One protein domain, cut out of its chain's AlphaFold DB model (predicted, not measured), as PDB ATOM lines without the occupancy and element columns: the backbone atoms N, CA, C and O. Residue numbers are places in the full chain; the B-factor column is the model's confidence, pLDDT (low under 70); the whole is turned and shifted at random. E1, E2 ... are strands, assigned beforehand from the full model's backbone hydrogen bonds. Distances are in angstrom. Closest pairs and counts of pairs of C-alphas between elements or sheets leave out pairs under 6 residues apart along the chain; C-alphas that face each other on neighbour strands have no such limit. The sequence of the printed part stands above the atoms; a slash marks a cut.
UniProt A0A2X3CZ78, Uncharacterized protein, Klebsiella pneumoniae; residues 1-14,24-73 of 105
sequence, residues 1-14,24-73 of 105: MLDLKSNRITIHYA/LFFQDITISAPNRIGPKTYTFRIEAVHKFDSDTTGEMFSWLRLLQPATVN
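Overview. This is residues 1 to 14 and 24 to 73 of the 105 residues of an uncharacterized protein of Klebsiella pneumoniae (UniProt A0A2X3CZ78). One strongly twisted sheet of four strands forms a long, curling strip, with the hairpin of E3 and E4 reaching out at one end. From the end of E4, a long stretch with no named element, residues 52 to 73, folds back along the sheet, and residues 72 to 73 pair with E4; residues 58 to 64 stand free. The printed part has 64 residues, no named helix and four named strands, E1 to E4 along the chain; the sheet's order is E1, E2, E4, E3, all antiparallel. The class is all strand, though under half of the residues, 30 of 64, are in named elements. It is only just compact, close to loose, with a radius of gyration of the C-alphas of 12.4 A, and elongated, spanning 38 by 21 by 18 A.

Along the chain. E1, residues 8 to 14, runs 20.0 A from C-alpha 8 at (67.693, 49.661, 226.656). E2 is residues 24 to 31, 22.6 A, and E3 residues 35 to 38, 9.4 A. E4, residues 41 to 51, runs 27.3 A and ends with C-alpha 51 at (55.927, 45.096, 231.383).

Arrangement. Residues 2 to 3 pair antiparallel with residues 8 to 9 of E1, an edge strand. E1 and E2 are antiparallel at 159 degrees, with N 9 and O 29 2.9 A apart, within hydrogen-bond range. E2 and E4 are antiparallel at 123 degrees, with N 50 and O 28 at 2.8 A. E4 bends by 66 degrees at residue 47, and its pairing is staggered: residues 41 to 43 with E3, 46 to 51 with E2. In the hairpin of E3 and E4, N 43 and O 35 are 2.8 A apart. E1 and E3 are apart.

Size, cuts and confidence. The C-alphas of Pro 39 and Ser 54, the two farthest apart, are 39.4 A apart. Residues 15 to 23 are not printed; C-alphas 14 and 24 are 4.6 A apart across the cut. The links E2 to E3 and E3 to E4 are tight. Mean pLDDT of the printed part is 89.7, and no printed residue is under 70.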
ATOM      1  N   MET A   1      68.344  41.065 225.288       84.88
ATOM      2  CA  MET A   1      69.116  41.905 224.350       84.88
ATOM      3  C   MET A   1      69.730  43.072 225.108       84.88
ATOM      4  O   MET A   1      69.088  43.568 226.023       84.88
ATOM      5  N   LEU A   2      70.939  43.499 224.741       89.38
ATOM      6  CA  LEU A   2      71.590  44.693 225.285       89.38
ATOM      7  C   LEU A   2      71.755  45.722 224.157       89.38
ATOM      8  O   LEU A   2      72.543  45.480 223.244       89.38
ATOM      9  N   ASP A   3      71.028  46.838 224.219       91.56
ATOM     10  CA  ASP A   3      71.147  47.959 223.280       91.56
ATOM     11  C   ASP A   3      71.634  49.210 224.015       91.56
ATOM     12  O   ASP A   3      70.865  50.004 224.556       91.56
ATOM     13  N   LEU A   4      72.953  49.386 224.018       89.06
ATOM     14  CA  LEU A   4      73.597  50.534 224.655       89.06
ATOM     15  C   LEU A   4      73.446  51.833 223.854       89.06
ATOM     16  O   LEU A   4      73.720  52.896 224.396       89.06
ATOM     17  N   LYS A   5      73.043  51.772 222.577       90.25
ATOM     18  CA  LYS A   5      72.829  52.977 221.764       90.25
ATOM     19  C   LYS A   5      71.512  53.645 222.144       90.25
ATOM     20  O   LYS A   5      71.450  54.867 222.217       90.25
ATOM     21  N   SER A   6      70.487  52.835 222.394       93.56
ATOM     22  CA  SER A   6      69.160  53.299 222.807       93.56
ATOM     23  C   SER A   6      68.963  53.278 224.325       93.56
ATOM     24  O   SER A   6      67.854  53.527 224.781       93.56
ATOM     25  N   ASN A   7      70.007  52.956 225.100       95.31
ATOM     26  CA  ASN A   7      69.957  52.773 226.553       95.31
ATOM     27  C   ASN A   7      68.829  51.829 227.010       95.31
ATOM     28  O   ASN A   7      68.052  52.140 227.914       95.31
ATOM     29  N   ARG A   8      68.734  50.656 226.374       94.88
ATOM     30  CA  ARG A   8      67.693  49.661 226.656       94.88
ATOM     31  C   ARG A   8      68.260  48.270 226.895       94.88
ATOM     32  O   ARG A   8      69.205  47.824 226.239       94.88
ATOM     33  N   ILE A   9      67.638  47.558 227.826       93.12
ATOM     34  CA  ILE A   9      67.854  46.134 228.068       93.12
ATOM     35  C   ILE A   9      66.517  45.432 227.892       93.12
ATOM     36  O   ILE A   9      65.536  45.776 228.539       93.12
ATOM     37  N   THR A  10      66.492  44.399 227.059       91.19
ATOM     38  CA  THR A  10      65.327  43.520 226.940       91.19
ATOM     39  C   THR A  10      65.630  42.200 227.628       91.19
ATOM     40  O   THR A  10      66.618  41.539 227.280       91.19
ATOM     41  N   ILE A  11      64.795  41.792 228.577       89.19
ATOM     42  CA  ILE A  11      64.879  40.472 229.205       89.19
ATOM     43  C   ILE A  11      63.790  39.592 228.602       89.19
ATOM     44  O   ILE A  11      62.631  39.991 228.524       89.19
ATOM     45  N   HIS A  12      64.185  38.399 228.158       88.50
ATOM     46  CA  HIS A  12      63.268  37.344 227.745       88.50
ATOM     47  C   HIS A  12      63.334  36.237 228.784       88.50
ATOM     48  O   HIS A  12      64.432  35.815 229.156       88.50
ATOM     49  N   TYR A  13      62.181  35.755 229.224       86.56
ATOM     50  CA  TYR A  13      62.103  34.614 230.123       86.56
ATOM     51  C   TYR A  13      60.957  33.703 229.721       86.56
ATOM     52  O   TYR A  13      59.915  34.142 229.234       86.56
ATOM     53  N   ALA A  14      61.187  32.413 229.923       88.62
ATOM     54  CA  ALA A  14      60.170  31.400 229.769       88.62
ATOM     55  C   ALA A  14      59.659  30.998 231.147       88.62
ATOM     56  O   ALA A  14      60.456  30.678 232.031       88.62
ATOM     57  N   LEU A  24      56.402  32.471 226.816       88.25
ATOM     58  CA  LEU A  24      57.501  33.412 226.651       88.25
ATOM     59  C   LEU A  24      57.010  34.820 226.951       88.25
ATOM     60  O   LEU A  24      56.020  35.276 226.381       88.25
ATOM     61  N   PHE A  25      57.744  35.504 227.816       89.56
ATOM     62  CA  PHE A  25      57.457  36.866 228.221       89.56
ATOM     63  C   PHE A  25      58.666  37.761 227.986       89.56
ATOM     64  O   PHE A  25      59.813  37.309 227.871       89.56
ATOM     65  N   PHE A  26      58.373  39.053 227.909       88.31
ATOM     66  CA  PHE A  26      59.304  40.094 227.525       88.31
ATOM     67  C   PHE A  26      59.160  41.242 228.509       88.31
ATOM     68  O   PHE A  26      58.049  41.641 228.846       88.31
ATOM     69  N   GLN A  27      60.283  41.792 228.939       90.00
ATOM     70  CA  GLN A  27      60.313  43.058 229.653       90.00
ATOM     71  C   GLN A  27      61.335  43.961 229.000       90.00
ATOM     72  O   GLN A  27      62.436  43.525 228.645       90.00
ATOM     73  N   ASP A  28      60.950  45.218 228.845       92.44
ATOM     74  CA  ASP A  28      61.813  46.253 228.321       92.44
ATOM     75  C   ASP A  28      62.210  47.214 229.433       92.44
ATOM     76  O   ASP A  28      61.377  47.709 230.188       92.44
ATOM     77  N   ILE A  29      63.507  47.444 229.553       93.25
ATOM     78  CA  ILE A  29      64.098  48.161 230.670       93.25
ATOM     79  C   ILE A  29      64.857  49.341 230.090       93.25
ATOM     80  O   ILE A  29      65.853  49.169 229.385       93.25
ATOM     81  N   THR A  30      64.388  50.540 230.411       95.00
ATOM     82  CA  THR A  30      65.100  51.777 230.099       95.00
ATOM     83  C   THR A  30      66.136  52.020 231.181       95.00
ATOM     84  O   THR A  30      65.826  51.980 232.378       95.00
ATOM     85  N   ILE A  31      67.377  52.240 230.763       95.81
ATOM     86  CA  ILE A  31      68.502  52.476 231.660       95.81
ATOM     87  C   ILE A  31      69.076  53.869 231.440       95.81
ATOM     88  O   ILE A  31      68.966  54.437 230.360       95.81
ATOM     89  N   SER A  32      69.758  54.401 232.445       95.38
ATOM     90  CA  SER A  32      70.594  55.577 232.233       95.38
ATOM     91  C   SER A  32      71.761  55.237 231.304       95.38
ATOM     92  O   SER A  32      72.195  54.082 231.225       95.38
ATOM     93  N   ALA A  33      72.357  56.259 230.689       94.75
ATOM     94  CA  ALA A  33      73.612  56.098 229.962       94.75
ATOM     95  C   ALA A  33      74.664  55.383 230.848       94.75
ATOM     96  O   ALA A  33      74.872  55.800 231.996       94.75
ATOM     97  N   PRO A  34      75.318  54.307 230.366       94.31
ATOM     98  CA  PRO A  34      76.304  53.586 231.160       94.31
ATOM     99  C   PRO A  34      77.518  54.458 231.498       94.31
ATOM    100  O   PRO A  34      78.212  54.959 230.615       94.31
ATOM    101  N   ASN A  35      77.823  54.578 232.785       95.25
ATOM    102  CA  ASN A  35      79.004  55.259 233.290       95.25
ATOM    103  C   ASN A  35      80.141  54.261 233.528       95.25
ATOM    104  O   ASN A  35      79.996  53.313 234.303       95.25
ATOM    105  N   ARG A  36      81.294  54.464 232.892       95.62
ATOM    106  CA  ARG A  36      82.451  53.577 233.053       95.62
ATOM    107  C   ARG A  36      83.116  53.808 234.411       95.62
ATOM    108  O   ARG A  36      83.550  54.913 234.702       95.62
ATOM    109  N   ILE A  37      83.263  52.742 235.196       95.50
ATOM    110  CA  ILE A  37      83.910  52.786 236.522       95.50
ATOM    111  C   ILE A  37      85.215  51.989 236.584       95.50
ATOM    112  O   ILE A  37      85.954  52.073 237.558       95.50
ATOM    113  N   GLY A  38      85.522  51.214 235.544       93.06
ATOM    114  CA  GLY A  38      86.749  50.433 235.495       93.06
ATOM    115  C   GLY A  38      87.047  49.862 234.113       93.06
ATOM    116  O   GLY A  38      86.370  50.168 233.119       93.06
ATOM    117  N   PRO A  39      88.080  49.014 234.009       91.25
ATOM    118  CA  PRO A  39      88.318  48.220 232.816       91.25
ATOM    119  C   PRO A  39      87.087  47.355 232.544       91.25
ATOM    120  O   PRO A  39      86.704  46.543 233.383       91.25
ATOM    121  N   LYS A  40      86.447  47.559 231.385       92.19
ATOM    122  CA  LYS A  40      85.295  46.766 230.922       92.19
ATOM    123  C   LYS A  40      84.058  46.784 231.835       92.19
ATOM    124  O   LYS A  40      83.122  46.038 231.568       92.19
ATOM    125  N   THR A  41      84.056  47.622 232.870       95.69
ATOM    126  CA  THR A  41      83.034  47.655 233.919       95.69
ATOM    127  C   THR A  41      82.335  49.005 233.907       95.69
ATOM    128  O   THR A  41      82.983  50.059 233.914       95.69
ATOM    129  N   TYR A  42      81.012  48.957 233.887       96.31
ATOM    130  CA  TYR A  42      80.117  50.095 233.773       96.31
ATOM    131  C   TYR A  42      79.053  50.026 234.861       96.31
ATOM    132  O   TYR A  42      78.703  48.948 235.335       96.31
ATOM    133  N   THR A  43      78.514  51.181 235.223       96.50
ATOM    134  CA  THR A  43      77.344  51.308 236.088       96.50
ATOM    135  C   THR A  43      76.237  52.045 235.364       96.50
ATOM    136  O   THR A  43      76.503  52.911 234.537       96.50
ATOM    137  N   PHE A  44      74.993  51.708 235.659       95.44
ATOM    138  CA  PHE A  44      73.817  52.384 235.116       95.44
ATOM    139  C   PHE A  44      72.683  52.322 236.136       95.44
ATOM    140  O   PHE A  44      72.725  51.512 237.062       95.44
ATOM    141  N   ARG A  45      71.673  53.175 236.000       95.25
ATOM    142  CA  ARG A  45      70.451  53.120 236.809       95.25
ATOM    143  C   ARG A  45      69.292  52.603 235.978       95.25
ATOM    144  O   ARG A  45      69.282  52.800 234.768       95.25
ATOM    145  N   ILE A  46      68.327  51.966 236.632       94.19
ATOM    146  CA  ILE A  46      67.037  51.660 236.009       94.19
ATOM    147  C   ILE A  46      66.169  52.913 236.063       94.19
ATOM    148  O   ILE A  46      65.912  53.434 237.151       94.19
ATOM    149  N   GLU A  47      65.735  53.386 234.901       93.44
ATOM    150  CA  GLU A  47      64.847  54.545 234.776       93.44
ATOM    151  C   GLU A  47      63.387  54.105 234.700       93.44
ATOM    152  O   GLU A  47      62.541  54.645 235.406       93.44
ATOM    153  N   ALA A  48      63.102  53.081 233.896       91.75
ATOM    154  CA  ALA A  48      61.765  52.525 233.762       91.75
ATOM    155  C   ALA A  48      61.816  51.035 233.423       91.75
ATOM    156  O   ALA A  48      62.715  50.573 232.720       91.75
ATOM    157  N   VAL A  49      60.811  50.303 233.897       90.75
ATOM    158  CA  VAL A  49      60.566  48.906 233.536       90.75
ATOM    159  C   VAL A  49      59.190  48.852 232.901       90.75
ATOM    160  O   VAL A  49      58.188  49.149 233.548       90.75
ATOM    161  N   HIS A  50      59.148  48.499 231.624       90.88
ATOM    162  CA  HIS A  50      57.918  48.307 230.885       90.88
ATOM    163  C   HIS A  50      57.609  46.815 230.790       90.88
ATOM    164  O   HIS A  50      58.335  46.036 230.159       90.88
ATOM    165  N   LYS A  51      56.517  46.429 231.446       87.56
ATOM    166  CA  LYS A  51      55.927  45.096 231.383       87.56
ATOM    167  C   LYS A  51      54.730  45.155 230.436       87.56
ATOM    168  O   LYS A  51      53.914  46.063 230.557       87.56
ATOM    169  N   PHE A  52      54.645  44.216 229.499       87.62
ATOM    170  CA  PHE A  52      53.521  44.146 228.564       87.62
ATOM    171  C   PHE A  52      52.275  43.586 229.255       87.62
ATOM    172  O   PHE A  52      52.391  42.698 230.096       87.62
ATOM    173  N   ASP A  53      51.084  44.031 228.847       86.62
ATOM    174  CA  ASP A  53      49.807  43.592 229.439       86.62
ATOM    175  C   ASP A  53      49.560  42.080 229.312       86.62
ATOM    176  O   ASP A  53      48.862  41.477 230.125       86.62
ATOM    177  N   SER A  54      50.159  41.440 228.304       86.62
ATOM    178  CA  SER A  54      50.109  39.987 228.117       86.62
ATOM    179  C   SER A  54      50.909  39.210 229.168       86.62
ATOM    180  O   SER A  54      50.752  37.993 229.290       86.62
ATOM    181  N   ASP A  55      51.769  39.886 229.928       86.62
ATOM    182  CA  ASP A  55      52.611  39.268 230.932       86.62
ATOM    183  C   ASP A  55      51.892  39.116 232.279       86.62
ATOM    184  O   ASP A  55      51.825  40.011 233.125       86.62
ATOM    185  N   THR A  56      51.430  37.890 232.500       86.00
ATOM    186  CA  THR A  56      50.650  37.469 233.668       86.00
ATOM    187  C   THR A  56      51.505  36.989 234.844       86.00
ATOM    188  O   THR A  56      50.971  36.513 235.840       86.00
ATOM    189  N   THR A  57      52.833  37.146 234.797       85.19
ATOM    190  CA  THR A  57      53.743  36.640 235.849       85.19
ATOM    191  C   THR A  57      53.685  37.398 237.181       85.19
ATOM    192  O   THR A  57      54.418  37.063 238.110       85.19
ATOM    193  N   GLY A  58      52.846  38.433 237.299       83.12
ATOM    194  CA  GLY A  58      52.751  39.263 238.505       83.12
ATOM    195  C   GLY A  58      54.116  39.783 238.972       83.12
ATOM    196  O   GLY A  58      54.870  40.357 238.183       83.12
ATOM    197  N   GLU A  59      54.437  39.542 240.242       81.94
ATOM    198  CA  GLU A  59      55.686  39.952 240.899       81.94
ATOM    199  C   GLU A  59      56.745  38.837 240.979       81.94
ATOM    200  O   GLU A  59      57.698  38.947 241.750       81.94
ATOM    201  N   MET A  60      56.618  37.767 240.184       83.69
ATOM    202  CA  MET A  60      57.503  36.587 240.224       83.69
ATOM    203  C   MET A  60      59.003  36.929 240.176       83.69
ATOM    204  O   MET A  60      59.828  36.230 240.766       83.69
ATOM    205  N   PHE A  61      59.356  38.020 239.498       82.50
ATOM    206  CA  PHE A  61      60.733  38.473 239.313       82.50
ATOM    207  C   PHE A  61      61.076  39.755 240.081       82.50
ATOM    208  O   PHE A  61      62.124  40.341 239.838       82.50
ATOM    209  N   SER A  62      60.243  40.193 241.030       81.94
ATOM    210  CA  SER A  62      60.453  41.424 241.821       81.94
ATOM    211  C   SER A  62      61.797  41.477 242.566       81.94
ATOM    212  O   SER A  62      62.319  42.557 242.850       81.94
ATOM    213  N   TRP A  63      62.388  40.312 242.842       82.88
ATOM    214  CA  TRP A  63      63.711  40.158 243.450       82.88
ATOM    215  C   TRP A  63      64.874  40.491 242.498       82.88
ATOM    216  O   TRP A  63      65.996  40.716 242.957       82.88
ATOM    217  N   LEU A  64      64.647  40.534 241.179       86.44
ATOM    218  CA  LEU A  64      65.667  40.943 240.217       86.44
ATOM    219  C   LEU A  64      65.898  42.447 240.325       86.44
ATOM    220  O   LEU A  64      65.058  43.254 239.939       86.44
ATOM    221  N   ARG A  65      67.104  42.829 240.750       82.75
ATOM    222  CA  ARG A  65      67.535  44.234 240.852       82.75
ATOM    223  C   ARG A  65      67.346  45.026 239.552       82.75
ATOM    224  O   ARG A  65      67.038  46.208 239.590       82.75
ATOM    225  N   LEU A  66      67.484  44.368 238.400       86.06
ATOM    226  CA  LEU A  66      67.259  44.986 237.086       86.06
ATOM    227  C   LEU A  66      65.817  45.456 236.866       86.06
ATOM    228  O   LEU A  66      65.583  46.264 235.975       86.06
ATOM    229  N   LEU A  67      64.870  44.961 237.663       84.19
ATOM    230  CA  LEU A  67      63.459  45.325 237.600       84.19
ATOM    231  C   LEU A  67      63.070  46.362 238.661       84.19
ATOM    232  O   LEU A  67      61.893  46.669 238.822       84.19
ATOM    233  N   GLN A  68      64.048  46.909 239.386       84.06
ATOM    234  CA  GLN A  68      63.823  47.872 240.456       84.06
ATOM    235  C   GLN A  68      64.312  49.266 240.029       84.06
ATOM    236  O   GLN A  68      65.528  49.467 239.892       84.06
ATOM    237  N   PRO A  69      63.398  50.238 239.831       81.00
ATOM    238  CA  PRO A  69      63.750  51.618 239.504       81.00
ATOM    239  C   PRO A  69      64.728  52.235 240.508       81.00
ATOM    240  O   PRO A  69      64.761  51.866 241.680       81.00
ATOM    241  N   ALA A  70      65.538  53.184 240.037       79.81
ATOM    242  CA  ALA A  70      66.552  53.911 240.811       79.81
ATOM    243  C   ALA A  70      67.709  53.065 241.382       79.81
ATOM    244  O   ALA A  70      68.669  53.625 241.922       79.81
ATOM    245  N   THR A  71      67.702  51.741 241.212       84.31
ATOM    246  CA  THR A  71      68.838  50.909 241.614       84.31
ATOM    247  C   THR A  71      70.025  51.114 240.672       84.31
ATOM    248  O   THR A  71      69.890  51.125 239.447       84.31
ATOM    249  N   VAL A  72      71.222  51.276 241.242       90.50
ATOM    250  CA  VAL A  72      72.477  51.270 240.471       90.50
ATOM    251  C   VAL A  72      72.824  49.825 240.137       90.50
ATOM    252  O   VAL A  72      72.828  48.992 241.029       90.50
ATOM    253  N   ASN A  73      73.126  49.507 238.891       94.69
ATOM    254  CA  ASN A  73      73.451  48.166 238.421       94.69
ATOM    255  C   ASN A  73      74.851  48.162 237.804       94.69
ATOM    256  O   ASN A  73      75.312  49.191 237.313       94.69
TER     257      ASN A  73